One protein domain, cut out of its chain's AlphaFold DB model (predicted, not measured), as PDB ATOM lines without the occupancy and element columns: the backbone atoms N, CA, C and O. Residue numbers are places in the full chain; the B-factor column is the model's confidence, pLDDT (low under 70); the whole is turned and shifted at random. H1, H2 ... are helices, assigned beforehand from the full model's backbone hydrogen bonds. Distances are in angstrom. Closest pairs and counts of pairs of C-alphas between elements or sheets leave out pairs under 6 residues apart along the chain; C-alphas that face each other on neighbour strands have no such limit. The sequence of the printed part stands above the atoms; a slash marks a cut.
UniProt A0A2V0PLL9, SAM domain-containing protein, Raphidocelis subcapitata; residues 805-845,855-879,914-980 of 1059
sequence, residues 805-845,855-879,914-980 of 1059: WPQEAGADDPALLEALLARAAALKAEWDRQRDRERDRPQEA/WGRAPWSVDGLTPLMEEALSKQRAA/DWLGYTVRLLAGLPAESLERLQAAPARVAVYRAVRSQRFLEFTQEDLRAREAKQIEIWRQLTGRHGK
ATOM      1  N   TRP A 805      16.433  32.184  34.272       89.94
ATOM      2  CA  TRP A 805      17.691  31.456  34.426       89.94
ATOM      3  C   TRP A 805      18.104  31.463  35.906       89.94
ATOM      4  O   TRP A 805      18.085  32.528  36.532       89.94
ATOM      5  N   PRO A 806      18.513  30.320  36.484       82.69
ATOM      6  CA  PRO A 806      18.946  30.263  37.874       82.69
ATOM      7  C   PRO A 806      20.174  31.151  38.127       82.69
ATOM      8  O   PRO A 806      21.106  31.224  37.322       82.69
ATOM      9  N   GLN A 807      20.175  31.813  39.284       81.31
ATOM     10  CA  GLN A 807      21.263  32.691  39.728       81.31
ATOM     11  C   GLN A 807      22.432  31.915  40.369       81.31
ATOM     12  O   GLN A 807      23.540  32.437  40.432       81.31
ATOM     13  N   GLU A 808      22.187  30.681  40.822       76.31
ATOM     14  CA  GLU A 808      23.179  29.798  41.466       76.31
ATOM     15  C   GLU A 808      23.806  28.766  40.515       76.31
ATOM     16  O   GLU A 808      24.791  28.122  40.873       76.31
ATOM     17  N   ALA A 809      23.277  28.613  39.295       64.25
ATOM     18  CA  ALA A 809      24.030  27.924  38.251       64.25
ATOM     19  C   ALA A 809      25.295  28.738  37.952       64.25
ATOM     20  O   ALA A 809      25.238  29.972  37.911       64.25
ATOM     21  N   GLY A 810      26.425  28.038  37.780       60.19
ATOM     22  CA  GLY A 810      27.745  28.640  37.575       60.19
ATOM     23  C   GLY A 810      27.716  29.750  36.524       60.19
ATOM     24  O   GLY A 810      26.929  29.682  35.583       60.19
ATOM     25  N   ALA A 811      28.535  30.788  36.736       59.00
ATOM     26  CA  ALA A 811      28.285  32.137  36.221       59.00
ATOM     27  C   ALA A 811      27.899  32.215  34.737       59.00
ATOM     28  O   ALA A 811      27.022  33.012  34.417       59.00
ATOM     29  N   ASP A 812      28.451  31.360  33.878       71.75
ATOM     30  CA  ASP A 812      28.082  31.222  32.473       71.75
ATOM     31  C   ASP A 812      27.813  29.738  32.146       71.75
ATOM     32  O   ASP A 812      28.744  28.942  32.051       71.75
ATOM     33  N   ASP A 813      26.538  29.359  31.981       87.75
ATOM     34  CA  ASP A 813      26.152  28.105  31.317       87.75
ATOM     35  C   ASP A 813      26.240  28.348  29.799       87.75
ATOM     36  O   ASP A 813      25.425  29.116  29.264       87.75
ATOM     37  N   PRO A 814      27.235  27.767  29.099       88.44
ATOM     38  CA  PRO A 814      27.466  28.079  27.699       88.44
ATOM     39  C   PRO A 814      26.338  27.546  26.817       88.44
ATOM     40  O   PRO A 814      25.960  28.227  25.874       88.44
ATOM     41  N   ALA A 815      25.723  26.406  27.150       89.88
ATOM     42  CA  ALA A 815      24.699  25.789  26.309       89.88
ATOM     43  C   ALA A 815      23.420  26.642  26.248       89.88
ATOM     44  O   ALA A 815      22.851  26.838  25.174       89.88
ATOM     45  N   LEU A 816      22.995  27.217  27.381       90.00
ATOM     46  CA  LEU A 816      21.877  28.169  27.415       90.00
ATOM     47  C   LEU A 816      22.179  29.458  26.632       90.00
ATOM     48  O   LEU A 816      21.281  30.031  26.008       90.00
ATOM     49  N   LEU A 817      23.430  29.928  26.655       92.62
ATOM     50  CA  LEU A 817      23.830  31.180  26.013       92.62
ATOM     51  C   LEU A 817      24.084  31.022  24.507       92.62
ATOM     52  O   LEU A 817      23.644  31.867  23.727       92.62
ATOM     53  N   GLU A 818      24.692  29.915  24.091       92.81
ATOM     54  CA  GLU A 818      24.822  29.489  22.697       92.81
ATOM     55  C   GLU A 818      23.445  29.264  22.067       92.81
ATOM     56  O   GLU A 818      23.184  29.804  20.995       92.81
ATOM     57  N   ALA A 819      22.524  28.567  22.743       91.81
ATOM     58  CA  ALA A 819      21.160  28.376  22.248       91.81
ATOM     59  C   ALA A 819      20.397  29.711  22.113       91.81
ATOM     60  O   ALA A 819      19.736  29.945  21.098       91.81
ATOM     61  N   LEU A 820      20.543  30.640  23.070       93.94
ATOM     62  CA  LEU A 820      19.979  31.994  22.970       93.94
ATOM     63  C   LEU A 820      20.553  32.780  21.774       93.94
ATOM     64  O   LEU A 820      19.805  33.454  21.059       93.94
ATOM     65  N   LEU A 821      21.865  32.690  21.536       94.44
ATOM     66  CA  LEU A 821      22.541  33.365  20.425       94.44
ATOM     67  C   LEU A 821      22.236  32.709  19.070       94.44
ATOM     68  O   LEU A 821      22.048  33.420  18.086       94.44
ATOM     69  N   ALA A 822      22.115  31.385  18.996       93.12
ATOM     70  CA  ALA A 822      21.672  30.667  17.801       93.12
ATOM     71  C   ALA A 822      20.224  31.038  17.434       93.12
ATOM     72  O   ALA A 822      19.930  31.325  16.271       93.12
ATOM     73  N   ARG A 823      19.335  31.142  18.433       92.94
ATOM     74  CA  ARG A 823      17.958  31.634  18.265       92.94
ATOM     75  C   ARG A 823      17.935  33.079  17.746       92.94
ATOM     76  O   ARG A 823      17.178  33.395  16.829       92.94
ATOM     77  N   ALA A 824      18.807  33.950  18.259       94.19
ATOM     78  CA  ALA A 824      18.953  35.319  17.757       94.19
ATOM     79  C   ALA A 824      19.501  35.380  16.316       94.19
ATOM     80  O   ALA A 824      18.982  36.147  15.504       94.19
ATOM     81  N   ALA A 825      20.488  34.546  15.971       94.19
ATOM     82  CA  ALA A 825      21.036  34.448  14.617       94.19
ATOM     83  C   ALA A 825      19.980  33.984  13.602       94.19
ATOM     84  O   ALA A 825      19.827  34.590  12.543       94.19
ATOM     85  N   ALA A 826      19.193  32.961  13.950       92.50
ATOM     86  CA  ALA A 826      18.090  32.484  13.121       92.50
ATOM     87  C   ALA A 826      17.012  33.562  12.905       92.50
ATOM     88  O   ALA A 826      16.454  33.665  11.809       92.50
ATOM     89  N   LEU A 827      16.734  34.393  13.920       92.31
ATOM     90  CA  LEU A 827      15.741  35.469  13.814       92.31
ATOM     91  C   LEU A 827      16.259  36.587  12.911       92.31
ATOM     92  O   LEU A 827      15.546  37.045  12.018       92.31
ATOM     93  N   LYS A 828      17.527  36.967  13.103       93.31
ATOM     94  CA  LYS A 828      18.221  37.924  12.249       93.31
ATOM     95  C   LYS A 828      18.223  37.473  10.787       93.31
ATOM     96  O   LYS A 828      17.864  38.261   9.920       93.31
ATOM     97  N   ALA A 829      18.521  36.201  10.522       92.75
ATOM     98  CA  ALA A 829      18.506  35.650   9.171       92.75
ATOM     99  C   ALA A 829      17.124  35.746   8.496       92.75
ATOM    100  O   ALA A 829      17.058  36.046   7.306       92.75
ATOM    101  N   GLU A 830      16.011  35.547   9.215       91.06
ATOM    102  CA  GLU A 830      14.678  35.744   8.619       91.06
ATOM    103  C   GLU A 830      14.319  37.227   8.438       91.06
ATOM    104  O   GLU A 830      13.671  37.569   7.451       91.06
ATOM    105  N   TRP A 831      14.778  38.121   9.320       90.19
ATOM    106  CA  TRP A 831      14.644  39.571   9.131       90.19
ATOM    107  C   TRP A 831      15.444  40.101   7.940       90.19
ATOM    108  O   TRP A 831      14.904  40.879   7.156       90.19
ATOM    109  N   ASP A 832      16.697  39.676   7.767       90.62
ATOM    110  CA  ASP A 832      17.500  40.051   6.604       90.62
ATOM    111  C   ASP A 832      16.869  39.469   5.320       90.62
ATOM    112  O   ASP A 832      16.601  40.234   4.392       90.62
ATOM    113  N   ARG A 833      16.447  38.186   5.316       91.00
ATOM    114  CA  ARG A 833      15.662  37.595   4.208       91.00
ATOM    115  C   ARG A 833      14.363  38.352   3.919       91.00
ATOM    116  O   ARG A 833      13.981  38.465   2.756       91.00
ATOM    117  N   GLN A 834      13.658  38.863   4.931       88.00
ATOM    118  CA  GLN A 834      12.494  39.720   4.706       88.00
ATOM    119  C   GLN A 834      12.903  41.055   4.081       88.00
ATOM    120  O   GLN A 834      12.301  41.444   3.087       88.00
ATOM    121  N   ARG A 835      13.924  41.737   4.605       88.62
ATOM    122  CA  ARG A 835      14.395  43.019   4.062       88.62
ATOM    123  C   ARG A 835      14.827  42.892   2.597       88.62
ATOM    124  O   ARG A 835      14.532  43.783   1.803       88.62
ATOM    125  N   ASP A 836      15.447  41.773   2.224       90.56
ATOM    126  CA  ASP A 836      15.757  41.443   0.831       90.56
ATOM    127  C   ASP A 836      14.475  41.268  -0.006       90.56
ATOM    128  O   ASP A 836      14.312  41.947  -1.019       90.56
ATOM    129  N   ARG A 837      13.490  40.475   0.456       90.19
ATOM    130  CA  ARG A 837      12.164  40.376  -0.202       90.19
ATOM    131  C   ARG A 837      11.475  41.742  -0.340       90.19
ATOM    132  O   ARG A 837      10.797  41.974  -1.336       90.19
ATOM    133  N   GLU A 838      11.624  42.645   0.630       89.50
ATOM    134  CA  GLU A 838      11.028  43.986   0.590       89.50
ATOM    135  C   GLU A 838      11.722  44.922  -0.408       89.50
ATOM    136  O   GLU A 838      11.033  45.647  -1.132       89.50
ATOM    137  N   ARG A 839      13.060  44.870  -0.492       90.69
ATOM    138  CA  ARG A 839      13.862  45.575  -1.506       90.69
ATOM    139  C   ARG A 839      13.519  45.084  -2.911       90.69
ATOM    140  O   ARG A 839      13.270  45.892  -3.805       90.69
ATOM    141  N   ASP A 840      13.482  43.767  -3.086       94.19
ATOM    142  CA  ASP A 840      13.384  43.129  -4.396       94.19
ATOM    143  C   ASP A 840      11.927  43.081  -4.897       94.19
ATOM    144  O   ASP A 840      11.674  43.111  -6.104       94.19
ATOM    145  N   ARG A 841      10.942  43.043  -3.983       94.19
ATOM    146  CA  ARG A 841       9.502  42.946  -4.291       94.19
ATOM    147  C   ARG A 841       8.627  43.872  -3.421       94.19
ATOM    148  O   ARG A 841       7.727  43.408  -2.711       94.19
ATOM    149  N   PRO A 842       8.754  45.206  -3.551       89.56
ATOM    150  CA  PRO A 842       8.022  46.194  -2.742       89.56
ATOM    151  C   PRO A 842       6.495  46.253  -2.972       89.56
ATOM    152  O   PRO A 842       5.813  47.110  -2.399       89.56
ATOM    153  N   GLN A 843       5.935  45.380  -3.819       89.75
ATOM    154  CA  GLN A 843       4.487  45.139  -3.906       89.75
ATOM    155  C   GLN A 843       4.050  43.983  -2.995       89.75
ATOM    156  O   GLN A 843       3.120  44.175  -2.214       89.75
ATOM    157  N   GLU A 844       4.753  42.843  -3.016       87.56
ATOM    158  CA  GLU A 844       4.487  41.701  -2.124       87.56
ATOM    159  C   GLU A 844       4.663  42.104  -0.650       87.56
ATOM    160  O   GLU A 844       3.805  41.796   0.181       87.56
ATOM    161  N   ALA A 845       5.690  42.908  -0.354       82.75
ATOM    162  CA  ALA A 845       5.944  43.523   0.953       82.75
ATOM    163  C   ALA A 845       4.703  44.186   1.582       82.75
ATOM    164  O   ALA A 845       4.381  43.972   2.749       82.75
ATOM    165  N   TRP A 855       6.549  31.687  17.780       72.94
ATOM    166  CA  TRP A 855       7.565  31.039  18.617       72.94
ATOM    167  C   TRP A 855       7.250  29.579  18.993       72.94
ATOM    168  O   TRP A 855       8.140  28.892  19.488       72.94
ATOM    169  N   GLY A 856       6.018  29.097  18.782       69.25
ATOM    170  CA  GLY A 856       5.651  27.691  18.982       69.25
ATOM    171  C   GLY A 856       5.988  26.795  17.785       69.25
ATOM    172  O   GLY A 856       5.941  25.566  17.885       69.25
ATOM    173  N   ARG A 857       6.345  27.384  16.639       75.69
ATOM    174  CA  ARG A 857       6.580  26.672  15.379       75.69
ATOM    175  C   ARG A 857       8.069  26.475  15.102       75.69
ATOM    176  O   ARG A 857       8.895  27.312  15.450       75.69
ATOM    177  N   ALA A 858       8.420  25.376  14.434       58.50
ATOM    178  CA  ALA A 858       9.800  25.116  14.024       58.50
ATOM    179  C   ALA A 858      10.354  26.277  13.157       58.50
ATOM    180  O   ALA A 858       9.622  26.782  12.299       58.50
ATOM    181  N   PRO A 859      11.622  26.698  13.350       65.19
ATOM    182  CA  PRO A 859      12.652  26.050  14.174       65.19
ATOM    183  C   PRO A 859      12.558  26.322  15.691       65.19
ATOM    184  O   PRO A 859      13.171  25.596  16.466       65.19
ATOM    185  N   TRP A 860      11.773  27.310  16.131       75.06
ATOM    186  CA  TRP A 860      11.764  27.847  17.504       75.06
ATOM    187  C   TRP A 860      11.370  26.869  18.611       75.06
ATOM    188  O   TRP A 860      11.740  27.072  19.764       75.06
ATOM    189  N   SER A 861      10.605  25.832  18.278       72.50
ATOM    190  CA  SER A 861      10.206  24.764  19.203       72.50
ATOM    191  C   SER A 861      11.157  23.561  19.212       72.50
ATOM    192  O   SER A 861      10.888  22.579  19.899       72.50
ATOM    193  N   VAL A 862      12.262  23.625  18.460       71.38
ATOM    194  CA  VAL A 862      13.229  22.525  18.277       71.38
ATOM    195  C   VAL A 862      14.665  22.938  18.641       71.38
ATOM    196  O   VAL A 862      15.572  22.119  18.580       71.38
ATOM    197  N   ASP A 863      14.887  24.193  19.047       72.88
ATOM    198  CA  ASP A 863      16.219  24.741  19.358       72.88
ATOM    199  C   ASP A 863      16.786  24.322  20.729       72.88
ATOM    200  O   ASP A 863      17.890  24.718  21.094       72.88
ATOM    201  N   GLY A 864      16.032  23.537  21.503       77.69
ATOM    202  CA  GLY A 864      16.417  23.062  22.832       77.69
ATOM    203  C   GLY A 864      16.363  24.122  23.940       77.69
ATOM    204  O   GLY A 864      16.390  23.754  25.113       77.69
ATOM    205  N   LEU A 865      16.209  25.412  23.625       79.56
ATOM    206  CA  LEU A 865      16.290  26.487  24.617       79.56
ATOM    207  C   LEU A 865      15.135  26.421  25.625       79.56
ATOM    208  O   LEU A 865      15.354  26.564  26.826       79.56
ATOM    209  N   THR A 866      13.913  26.148  25.156       78.81
ATOM    210  CA  THR A 866      12.743  25.969  26.032       78.81
ATOM    211  C   THR A 866      12.903  24.785  26.999       78.81
ATOM    212  O   THR A 866      12.823  25.034  28.202       78.81
ATOM    213  N   PRO A 867      13.181  23.534  26.567       81.25
ATOM    214  CA  PRO A 867      13.376  22.431  27.509       81.25
ATOM    215  C   PRO A 867      14.608  22.606  28.412       81.25
ATOM    216  O   PRO A 867      14.523  22.238  29.579       81.25
ATOM    217  N   LEU A 868      15.705  23.229  27.956       77.88
ATOM    218  CA  LEU A 868      16.840  23.565  28.833       77.88
ATOM    219  C   LEU A 868      16.441  24.574  29.927       77.88
ATOM    220  O   LEU A 868      16.822  24.414  31.087       77.88
ATOM    221  N   MET A 869      15.635  25.587  29.591       77.12
ATOM    222  CA  MET A 869      15.091  26.539  30.567       77.12
ATOM    223  C   MET A 869      14.091  25.880  31.530       77.12
ATOM    224  O   MET A 869      14.125  26.160  32.728       77.12
ATOM    225  N   GLU A 870      13.234  24.974  31.053       81.62
ATOM    226  CA  GLU A 870      12.331  24.196  31.913       81.62
ATOM    227  C   GLU A 870      13.094  23.234  32.834       81.62
ATOM    228  O   GLU A 870      12.748  23.119  34.011       81.62
ATOM    229  N   GLU A 871      14.170  22.603  32.357       82.44
ATOM    230  CA  GLU A 871      15.054  21.764  33.168       82.44
ATOM    231  C   GLU A 871      15.793  22.596  34.228       82.44
ATOM    232  O   GLU A 871      15.853  22.198  35.393       82.44
ATOM    233  N   ALA A 872      16.299  23.781  33.873       74.50
ATOM    234  CA  ALA A 872      16.943  24.702  34.808       74.50
ATOM    235  C   ALA A 872      15.970  25.206  35.895       74.50
ATOM    236  O   ALA A 872      16.301  25.190  37.084       74.50
ATOM    237  N   LEU A 873      14.738  25.566  35.517       74.81
ATOM    238  CA  LEU A 873      13.662  25.919  36.451       74.81
ATOM    239  C   LEU A 873      13.218  24.722  37.309       74.81
ATOM    240  O   LEU A 873      12.898  24.891  38.486       74.81
ATOM    241  N   SER A 874      13.216  23.507  36.756       79.69
ATOM    242  CA  SER A 874      12.925  22.266  37.485       79.69
ATOM    243  C   SER A 874      14.004  21.971  38.535       79.69
ATOM    244  O   SER A 874      13.678  21.779  39.708       79.69
ATOM    245  N   LYS A 875      15.290  22.072  38.165       77.50
ATOM    246  CA  LYS A 875      16.439  22.003  39.086       77.50
ATOM    247  C   LYS A 875      16.332  23.050  40.195       77.50
ATOM    248  O   LYS A 875      16.507  22.707  41.361       77.50
ATOM    249  N   GLN A 876      15.967  24.294  39.872       75.69
ATOM    250  CA  GLN A 876      15.777  25.351  40.871       75.69
ATOM    251  C   GLN A 876      14.606  25.055  41.828       75.69
ATOM    252  O   GLN A 876      14.739  25.244  43.035       75.69
ATOM    253  N   ARG A 877      13.473  24.541  41.325       80.12
ATOM    254  CA  ARG A 877      12.329  24.115  42.159       80.12
ATOM    255  C   ARG A 877      12.690  22.934  43.061       80.12
ATOM    256  O   ARG A 877      12.311  22.937  44.229       80.12
ATOM    257  N   ALA A 878      13.444  21.961  42.553       80.38
ATOM    258  CA  ALA A 878      13.944  20.834  43.334       80.38
ATOM    259  C   ALA A 878      14.922  21.296  44.428       80.38
ATOM    260  O   ALA A 878      14.763  20.908  45.583       80.38
ATOM    261  N   ALA A 879      15.866  22.185  44.100       77.75
ATOM    262  CA  ALA A 879      16.796  22.775  45.062       77.75
ATOM    263  C   ALA A 879      16.061  23.562  46.160       77.75
ATOM    264  O   ALA A 879      16.302  23.319  47.339       77.75
ATOM    265  N   ASP A 914       6.800  38.593  27.204       89.12
ATOM    266  CA  ASP A 914       7.762  37.507  27.011       89.12
ATOM    267  C   ASP A 914       9.182  38.093  26.943       89.12
ATOM    268  O   ASP A 914       9.616  38.633  25.920       89.12
ATOM    269  N   TRP A 915       9.902  38.011  28.064       87.88
ATOM    270  CA  TRP A 915      11.281  38.480  28.176       87.88
ATOM    271  C   TRP A 915      12.244  37.720  27.260       87.88
ATOM    272  O   TRP A 915      13.232  38.314  26.817       87.88
ATOM    273  N   LEU A 916      11.972  36.445  26.953       91.69
ATOM    274  CA  LEU A 916      12.819  35.632  26.085       91.69
ATOM    275  C   LEU A 916      12.676  36.106  24.642       91.69
ATOM    276  O   LEU A 916      13.665  36.531  24.047       91.69
ATOM    277  N   GLY A 917      11.451  36.150  24.116       90.31
ATOM    278  CA  GLY A 917      11.165  36.709  22.797       90.31
ATOM    279  C   GLY A 917      11.632  38.162  22.653       90.31
ATOM    280  O   GLY A 917      12.181  38.522  21.613       90.31
ATOM    281  N   TYR A 918      11.513  38.986  23.702       91.69
ATOM    282  CA  TYR A 918      12.047  40.355  23.706       91.69
ATOM    283  C   TYR A 918      13.587  40.400  23.668       91.69
ATOM    284  O   TYR A 918      14.158  41.179  22.905       91.69
ATOM    285  N   THR A 919      14.276  39.543  24.427       93.44
ATOM    286  CA  THR A 919      15.750  39.473  24.422       93.44
ATOM    287  C   THR A 919      16.280  38.950  23.086       93.44
ATOM    288  O   THR A 919      17.214  39.529  22.535       93.44
ATOM    289  N   VAL A 920      15.652  37.916  22.517       94.75
ATOM    290  CA  VAL A 920      15.988  37.387  21.184       94.75
ATOM    291  C   VAL A 920      15.748  38.452  20.106       94.75
ATOM    292  O   VAL A 920      16.603  38.630  19.241       94.75
ATOM    293  N   ARG A 921      14.650  39.223  20.188       93.81
ATOM    294  CA  ARG A 921      14.378  40.366  19.295       93.81
ATOM    295  C   ARG A 921      15.477  41.429  19.359       93.81
ATOM    296  O   ARG A 921      15.902  41.920  18.316       93.81
ATOM    297  N   LEU A 922      15.940  41.781  20.561       93.88
ATOM    298  CA  LEU A 922      17.040  42.734  20.737       93.88
ATOM    299  C   LEU A 922      18.352  42.185  20.155       93.88
ATOM    300  O   LEU A 922      19.011  42.875  19.384       93.88
ATOM    301  N   LEU A 923      18.715  40.936  20.453       95.81
ATOM    302  CA  LEU A 923      19.942  40.330  19.924       95.81
ATOM    303  C   LEU A 923      19.922  40.201  18.390       95.81
ATOM    304  O   LEU A 923      20.926  40.483  17.742       95.81
ATOM    305  N   ALA A 924      18.777  39.869  17.791       94.81
ATOM    306  CA  ALA A 924      18.615  39.812  16.336       94.81
ATOM    307  C   ALA A 924      18.706  41.185  15.639       94.81
ATOM    308  O   ALA A 924      18.899  41.256  14.426       94.81
ATOM    309  N   GLY A 925      18.568  42.281  16.395       92.88
ATOM    310  CA  GLY A 925      18.705  43.648  15.890       92.88
ATOM    311  C   GLY A 925      20.153  44.135  15.764       92.88
ATOM    312  O   GLY A 925      20.371  45.240  15.261       92.88
ATOM    313  N   LEU A 926      21.128  43.341  16.218       94.19
ATOM    314  CA  LEU A 926      22.557  43.642  16.136       94.19
ATOM    315  C   LEU A 926      23.115  43.428  14.707       94.19
ATOM    316  O   LEU A 926      22.533  42.685  13.907       94.19
ATOM    317  N   PRO A 927      24.278  44.021  14.367       94.00
ATOM    318  CA  PRO A 927      25.057  43.630  13.188       94.00
ATOM    319  C   PRO A 927      25.447  42.143  13.233       94.00
ATOM    320  O   PRO A 927      25.672  41.605  14.316       94.00
ATOM    321  N   ALA A 928      25.565  41.487  12.070       93.00
ATOM    322  CA  ALA A 928      25.874  40.051  11.987       93.00
ATOM    323  C   ALA A 928      27.193  39.715  12.701       93.00
ATOM    324  O   ALA A 928      27.194  38.934  13.649       93.00
ATOM    325  N   GLU A 929      28.259  40.448  12.373       93.62
ATOM    326  CA  GLU A 929      29.570  40.350  13.026       93.62
ATOM    327  C   GLU A 929      29.510  40.500  14.553       93.62
ATOM    328  O   GLU A 929      30.308  39.914  15.274       93.62
ATOM    329  N   SER A 930      28.599  41.328  15.077       92.81
ATOM    330  CA  SER A 930      28.475  41.527  16.528       92.81
ATOM    331  C   SER A 930      27.853  40.310  17.205       92.81
ATOM    332  O   SER A 930      28.182  40.013  18.349       92.81
ATOM    333  N   LEU A 931      26.975  39.600  16.498       94.88
ATOM    334  CA  LEU A 931      26.347  38.367  16.957       94.88
ATOM    335  C   LEU A 931      27.333  37.189  16.839       94.88
ATOM    336  O   LEU A 931      27.492  36.438  17.795       94.88
ATOM    337  N   GLU A 932      28.090  37.105  15.743       93.38
ATOM    338  CA  GLU A 932      29.189  36.141  15.551       93.38
ATOM    339  C   GLU A 932      30.288  36.296  16.616       93.38
ATOM    340  O   GLU A 932      30.703  35.317  17.234       93.38
ATOM    341  N   ARG A 933      30.712  37.532  16.926       92.88
ATOM    342  CA  ARG A 933      31.675  37.807  18.013       92.88
ATOM    343  C   ARG A 933      31.142  37.395  19.394       92.88
ATOM    344  O   ARG A 933      31.932  36.984  20.238       92.88
ATOM    345  N   LEU A 934      29.827  37.477  19.629       93.44
ATOM    346  CA  LEU A 934      29.199  36.965  20.856       93.44
ATOM    347  C   LEU A 934      29.111  35.432  20.872       93.44
ATOM    348  O   LEU A 934      29.225  34.848  21.942       93.44
ATOM    349  N   GLN A 935      28.940  34.779  19.718       91.94
ATOM    350  CA  GLN A 935      28.976  33.314  19.598       91.94
ATOM    351  C   GLN A 935      30.390  32.748  19.789       91.94
ATOM    352  O   GLN A 935      30.539  31.682  20.374       91.94
ATOM    353  N   ALA A 936      31.429  33.464  19.349       91.38
ATOM    354  CA  ALA A 936      32.825  33.056  19.523       91.38
ATOM    355  C   ALA A 936      33.338  33.188  20.975       91.38
ATOM    356  O   ALA A 936      34.311  32.533  21.344       91.38
ATOM    357  N   ALA A 937      32.707  34.038  21.793       88.75
ATOM    358  CA  ALA A 937      33.042  34.237  23.204       88.75
ATOM    359  C   ALA A 937      31.774  34.518  24.046       88.75
ATOM    360  O   ALA A 937      31.545  35.660  24.471       88.75
ATOM    361  N   PRO A 938      30.921  33.501  24.282       81.81
ATOM    362  CA  PRO A 938      29.624  33.681  24.921       81.81
ATOM    363  C   PRO A 938      29.777  33.892  26.433       81.81
ATOM    364  O   PRO A 938      29.808  32.949  27.217       81.81
ATOM    365  N   ALA A 939      29.828  35.159  26.851       91.31
ATOM    366  CA  ALA A 939      29.758  35.574  28.254       91.31
ATOM    367  C   ALA A 939      28.474  36.378  28.520       91.31
ATOM    368  O   ALA A 939      28.161  37.325  27.788       91.31
ATOM    369  N   ARG A 940      27.745  36.077  29.604       90.69
ATOM    370  CA  ARG A 940      26.481  36.745  29.984       90.69
ATOM    371  C   ARG A 940      26.639  38.256  30.090       90.69
ATOM    372  O   ARG A 940      25.742  38.989  29.683       90.69
ATOM    373  N   VAL A 941      27.782  38.742  30.579       90.56
ATOM    374  CA  VAL A 941      28.070  40.185  30.673       90.56
ATOM    375  C   VAL A 941      28.194  40.825  29.283       90.56
ATOM    376  O   VAL A 941      27.704  41.935  29.082       90.56
ATOM    377  N   ALA A 942      28.792  40.136  28.307       92.12
ATOM    378  CA  ALA A 942      28.902  40.622  26.930       92.12
ATOM    379  C   ALA A 942      27.533  40.629  26.225       92.12
ATOM    380  O   ALA A 942      27.144  41.642  25.642       92.12
ATOM    381  N   VAL A 943      26.759  39.548  26.369       93.81
ATOM    382  CA  VAL A 943      25.393  39.448  25.826       93.81
ATOM    383  C   VAL A 943      24.473  40.500  26.460       93.81
ATOM    384  O   VAL A 943      23.785  41.220  25.741       93.81
ATOM    385  N   TYR A 944      24.519  40.695  27.783       94.38
ATOM    386  CA  TYR A 944      23.766  41.755  28.464       94.38
ATOM    387  C   TYR A 944      24.186  43.166  28.017       94.38
ATOM    388  O   TYR A 944      23.327  44.019  27.786       94.38
ATOM    389  N   ARG A 945      25.492  43.424  27.832       93.25
ATOM    390  CA  ARG A 945      25.987  44.693  27.266       93.25
ATOM    391  C   ARG A 945      25.406  44.945  25.873       93.25
ATOM    392  O   ARG A 945      24.944  46.056  25.619       93.25
ATOM    393  N   ALA A 946      25.359  43.930  25.010       92.31
ATOM    394  CA  ALA A 946      24.775  44.039  23.675       92.31
ATOM    395  C   ALA A 946      23.253  44.288  23.715       92.31
ATOM    396  O   ALA A 946      22.768  45.212  23.060       92.31
ATOM    397  N   VAL A 947      22.513  43.557  24.558       94.00
ATOM    398  CA  VAL A 947      21.072  43.772  24.816       94.00
ATOM    399  C   VAL A 947      20.803  45.197  25.312       94.00
ATOM    400  O   VAL A 947      19.894  45.864  24.813       94.00
ATOM    401  N   ARG A 948      21.613  45.712  26.251       93.69
ATOM    402  CA  ARG A 948      21.501  47.090  26.757       93.69
ATOM    403  C   ARG A 948      21.759  48.125  25.662       93.69
ATOM    404  O   ARG A 948      21.001  49.089  25.562       93.69
ATOM    405  N   SER A 949      22.795  47.931  24.849       89.06
ATOM    406  CA  SER A 949      23.113  48.819  23.725       89.06
ATOM    407  C   SER A 949      21.995  48.832  22.684       89.06
ATOM    408  O   SER A 949      21.542  49.911  22.306       89.06
ATOM    409  N   GLN A 950      21.460  47.669  22.291       92.81
ATOM    410  CA  GLN A 950      20.330  47.625  21.363       92.81
ATOM    411  C   GLN A 950      19.079  48.279  21.956       92.81
ATOM    412  O   GLN A 950      18.390  49.023  21.265       92.81
ATOM    413  N   ARG A 951      18.797  48.074  23.248       89.88
ATOM    414  CA  ARG A 951      17.656  48.709  23.922       89.88
ATOM    415  C   ARG A 951      17.758  50.241  23.920       89.88
ATOM    416  O   ARG A 951      16.741  50.923  23.808       89.88
ATOM    417  N   PHE A 952      18.973  50.788  23.998       87.12
ATOM    418  CA  PHE A 952      19.224  52.223  23.829       87.12
ATOM    419  C   PHE A 952      19.027  52.689  22.373       87.12
ATOM    420  O   PHE A 952      18.489  53.775  22.146       87.12
ATOM    421  N   LEU A 953      19.390  51.865  21.383       84.94
ATOM    422  CA  LEU A 953      19.116  52.129  19.963       84.94
ATOM    423  C   LEU A 953      17.611  52.079  19.633       84.94
ATOM    424  O   LEU A 953      17.119  52.977  18.955       84.94
ATOM    425  N   GLU A 954      16.850  51.108  20.154       86.00
ATOM    426  CA  GLU A 954      15.381  51.095  20.035       86.00
ATOM    427  C   GLU A 954      14.770  52.364  20.654       86.00
ATOM    428  O   GLU A 954      14.022  53.073  19.982       86.00
ATOM    429  N   PHE A 955      15.150  52.710  21.890       87.25
ATOM    430  CA  PHE A 955      14.653  53.903  22.587       87.25
ATOM    431  C   PHE A 955      14.942  55.209  21.828       87.25
ATOM    432  O   PHE A 955      14.065  56.063  21.688       87.25
ATOM    433  N   THR A 956      16.162  55.375  21.305       81.31
ATOM    434  CA  THR A 956      16.531  56.579  20.540       81.31
ATOM    435  C   THR A 956      15.831  56.644  19.182       81.31
ATOM    436  O   THR A 956      15.414  57.729  18.776       81.31
ATOM    437  N   GLN A 957      15.603  55.509  18.511       81.56
ATOM    438  CA  GLN A 957      14.759  55.460  17.311       81.56
ATOM    439  C   GLN A 957      13.290  55.788  17.614       81.56
ATOM    440  O   GLN A 957      12.645  56.468  16.818       81.56
ATOM    441  N   GLU A 958      12.742  55.337  18.744       81.25
ATOM    442  CA  GLU A 958      11.367  55.651  19.151       81.25
ATOM    443  C   GLU A 958      11.187  57.135  19.501       81.25
ATOM    444  O   GLU A 958      10.221  57.746  19.047       81.25
ATOM    445  N   ASP A 959      12.134  57.754  20.213       84.06
ATOM    446  CA  ASP A 959      12.134  59.201  20.475       84.06
ATOM    447  C   ASP A 959      12.273  60.015  19.173       84.06
ATOM    448  O   ASP A 959      11.525  60.972  18.955       84.06
ATOM    449  N   LEU A 960      13.143  59.604  18.240       81.06
ATOM    450  CA  LEU A 960      13.221  60.219  16.907       81.06
ATOM    451  C   LEU A 960      11.889  60.107  16.148       81.06
ATOM    452  O   LEU A 960      11.348  61.134  15.736       81.06
ATOM    453  N   ARG A 961      11.292  58.911  16.057       83.62
ATOM    454  CA  ARG A 961       9.973  58.701  15.425       83.62
ATOM    455  C   ARG A 961       8.864  59.505  16.112       83.62
ATOM    456  O   ARG A 961       7.982  60.032  15.437       83.62
ATOM    457  N   ALA A 962       8.898  59.652  17.437       83.50
ATOM    458  CA  ALA A 962       7.942  60.469  18.184       83.50
ATOM    459  C   ALA A 962       8.113  61.971  17.895       83.50
ATOM    460  O   ALA A 962       7.123  62.695  17.740       83.50
ATOM    461  N   ARG A 963       9.358  62.451  17.765       82.62
ATOM    462  CA  ARG A 963       9.676  63.826  17.344       82.62
ATOM    463  C   ARG A 963       9.242  64.081  15.902       82.62
ATOM    464  O   ARG A 963       8.622  65.112  15.649       82.62
ATOM    465  N   GLU A 964       9.494  63.153  14.985       84.69
ATOM    466  CA  GLU A 964       9.047  63.213  13.588       84.69
ATOM    467  C   GLU A 964       7.521  63.208  13.484       84.69
ATOM    468  O   GLU A 964       6.951  64.096  12.856       84.69
ATOM    469  N   ALA A 965       6.830  62.291  14.169       86.06
ATOM    470  CA  ALA A 965       5.371  62.261  14.225       86.06
ATOM    471  C   ALA A 965       4.796  63.581  14.768       86.06
ATOM    472  O   ALA A 965       3.815  64.101  14.233       86.06
ATOM    473  N   LYS A 966       5.443  64.180  15.777       89.38
ATOM    474  CA  LYS A 966       5.085  65.499  16.317       89.38
ATOM    475  C   LYS A 966       5.368  66.639  15.331       89.38
ATOM    476  O   LYS A 966       4.561  67.562  15.250       89.38
ATOM    477  N   GLN A 967       6.454  66.587  14.557       80.44
ATOM    478  CA  GLN A 967       6.726  67.549  13.479       80.44
ATOM    479  C   GLN A 967       5.712  67.421  12.336       80.44
ATOM    480  O   GLN A 967       5.179  68.433  11.885       80.44
ATOM    481  N   ILE A 968       5.388  66.196  11.914       82.12
ATOM    482  CA  ILE A 968       4.360  65.890  10.910       82.12
ATOM    483  C   ILE A 968       2.993  66.384  11.389       82.12
ATOM    484  O   ILE A 968       2.262  66.985  10.608       82.12
ATOM    485  N   GLU A 969       2.650  66.201  12.665       86.94
ATOM    486  CA  GLU A 969       1.395  66.698  13.230       86.94
ATOM    487  C   GLU A 969       1.369  68.232  13.336       86.94
ATOM    488  O   GLU A 969       0.391  68.854  12.930       86.94
ATOM    489  N   ILE A 970       2.460  68.883  13.756       82.06
ATOM    490  CA  ILE A 970       2.579  70.353  13.704       82.06
ATOM    491  C   ILE A 970       2.435  70.854  12.257       82.06
ATOM    492  O   ILE A 970       1.707  71.815  12.000       82.06
ATOM    493  N   TRP A 971       3.062  70.183  11.288       78.25
ATOM    494  CA  TRP A 971       2.961  70.521   9.870       78.25
ATOM    495  C   TRP A 971       1.539  70.307   9.330       78.25
ATOM    496  O   TRP A 971       1.023  71.174   8.623       78.25
ATOM    497  N   ARG A 972       0.850  69.228   9.728       80.88
ATOM    498  CA  ARG A 972      -0.579  68.981   9.450       80.88
ATOM    499  C   ARG A 972      -1.489  70.027  10.092       80.88
ATOM    500  O   ARG A 972      -2.464  70.431   9.468       80.88
ATOM    501  N   GLN A 973      -1.179  70.531  11.285       80.25
ATOM    502  CA  GLN A 973      -1.950  71.604  11.921       80.25
ATOM    503  C   GLN A 973      -1.732  72.966  11.244       80.25
ATOM    504  O   GLN A 973      -2.678  73.752  11.127       80.25
ATOM    505  N   LEU A 974      -0.513  73.241  10.766       73.25
ATOM    506  CA  LEU A 974      -0.173  74.451  10.011       73.25
ATOM    507  C   LEU A 974      -0.799  74.452   8.605       73.25
ATOM    508  O   LEU A 974      -1.373  75.462   8.193       73.25
ATOM    509  N   THR A 975      -0.728  73.325   7.890       75.75
ATOM    510  CA  THR A 975      -1.258  73.166   6.522       75.75
ATOM    511  C   THR A 975      -2.762  72.890   6.504       75.75
ATOM    512  O   THR A 975      -3.508  73.598   5.832       75.75
ATOM    513  N   GLY A 976      -3.244  71.932   7.297       62.09
ATOM    514  CA  GLY A 976      -4.634  71.464   7.317       62.09
ATOM    515  C   GLY A 976      -5.653  72.491   7.816       62.09
ATOM    516  O   GLY A 976      -6.826  72.406   7.464       62.09
ATOM    517  N   ARG A 977      -5.233  73.523   8.563       55.78
ATOM    518  CA  ARG A 977      -6.093  74.688   8.862       55.78
ATOM    519  C   ARG A 977      -6.091  75.763   7.770       55.78
ATOM    520  O   ARG A 977      -6.912  76.674   7.832       55.78
ATOM    521  N   HIS A 978      -5.216  75.658   6.768       51.19
ATOM    522  CA  HIS A 978      -5.141  76.568   5.618       51.19
ATOM    523  C   HIS A 978      -5.227  75.873   4.260       51.19
ATOM    524  O   HIS A 978      -4.731  76.377   3.257       51.19
ATOM    525  N   GLY A 979      -6.010  74.796   4.229       53.31
ATOM    526  CA  GLY A 979      -6.699  74.342   3.037       53.31
ATOM    527  C   GLY A 979      -8.148  73.979   3.355       53.31
ATOM    528  O   GLY A 979      -8.422  72.870   3.795       53.31
ATOM    529  N   LYS A 980      -9.102  74.837   2.956       61.12
ATOM    530  CA  LYS A 980     -10.131  74.258   2.081       61.12
ATOM    531  C   LYS A 980      -9.328  73.702   0.911       61.12
ATOM    532  O   LYS A 980      -8.593  74.479   0.300       61.12
TER     533      LYS A 980
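This is residues 805 to 845, 855 to 879 and 914 to 980 of the 1059 residues of the protein "SAM domain-containing protein" of Raphidocelis subcapitata (UniProt A0A2V0PLL9). A very long helix, H5, starts at a small helical body and sticks out of it as an arm, residues 955 to 980, of which 955 to 976 belong to H5. In that body H2, H3 and H4 pack on H1, and H3 bridges to H5. The printed part has 133 residues, 98 of them in five named helices, H1 to H5 in order along the chain, with no named strand; the class is all helix, and the whole is loose, with a radius of gyration of the C-alphas of 20.3 A and spans of 72 by 32 by 28 A.

Find C-alpha 940 at (26.481, 36.745, 29.984); from there H5 runs 51.8 A to C-alpha 976 at (-4.634, 71.464, 7.317). H1 spans residues 814 to 840, 38.1 A; H2 865 to 879; H3 915 to 924; H4 928 to 936.

H5, with residues 946 to 951 alone, touches H3 about perpendicular, 83 degrees; closest C-alphas Leu 922 and Val 947, 5.8 A. H1, the hub, touches H3 with residues 820 to 828 alone, a steep tilt of 59 degrees; closest C-alphas Lys 828 and Ala 924, 4.5 A. With residues 818 to 828 alone it touches H4, a shallow tilt of 15 degrees, opposite ways; closest C-alphas Glu 818 and Gln 935, 6.4 A. With residues 816 to 820 alone it touches residues 865 to 869 of H2; closest C-alphas Ala 819 and Leu 865, 5.7 A. In all five helices every O i to N i+4 pair is within hydrogen-bond range.

Cuts separate C-alphas 845 and 855 by 21.7 A, and 879 and 914 by 25.0 A. The links H3 to H4 and H4 to H5 are tight. Look for pLDDT under 70 at residues 809 to 811, 856, 858 to 859 and 976 to 980.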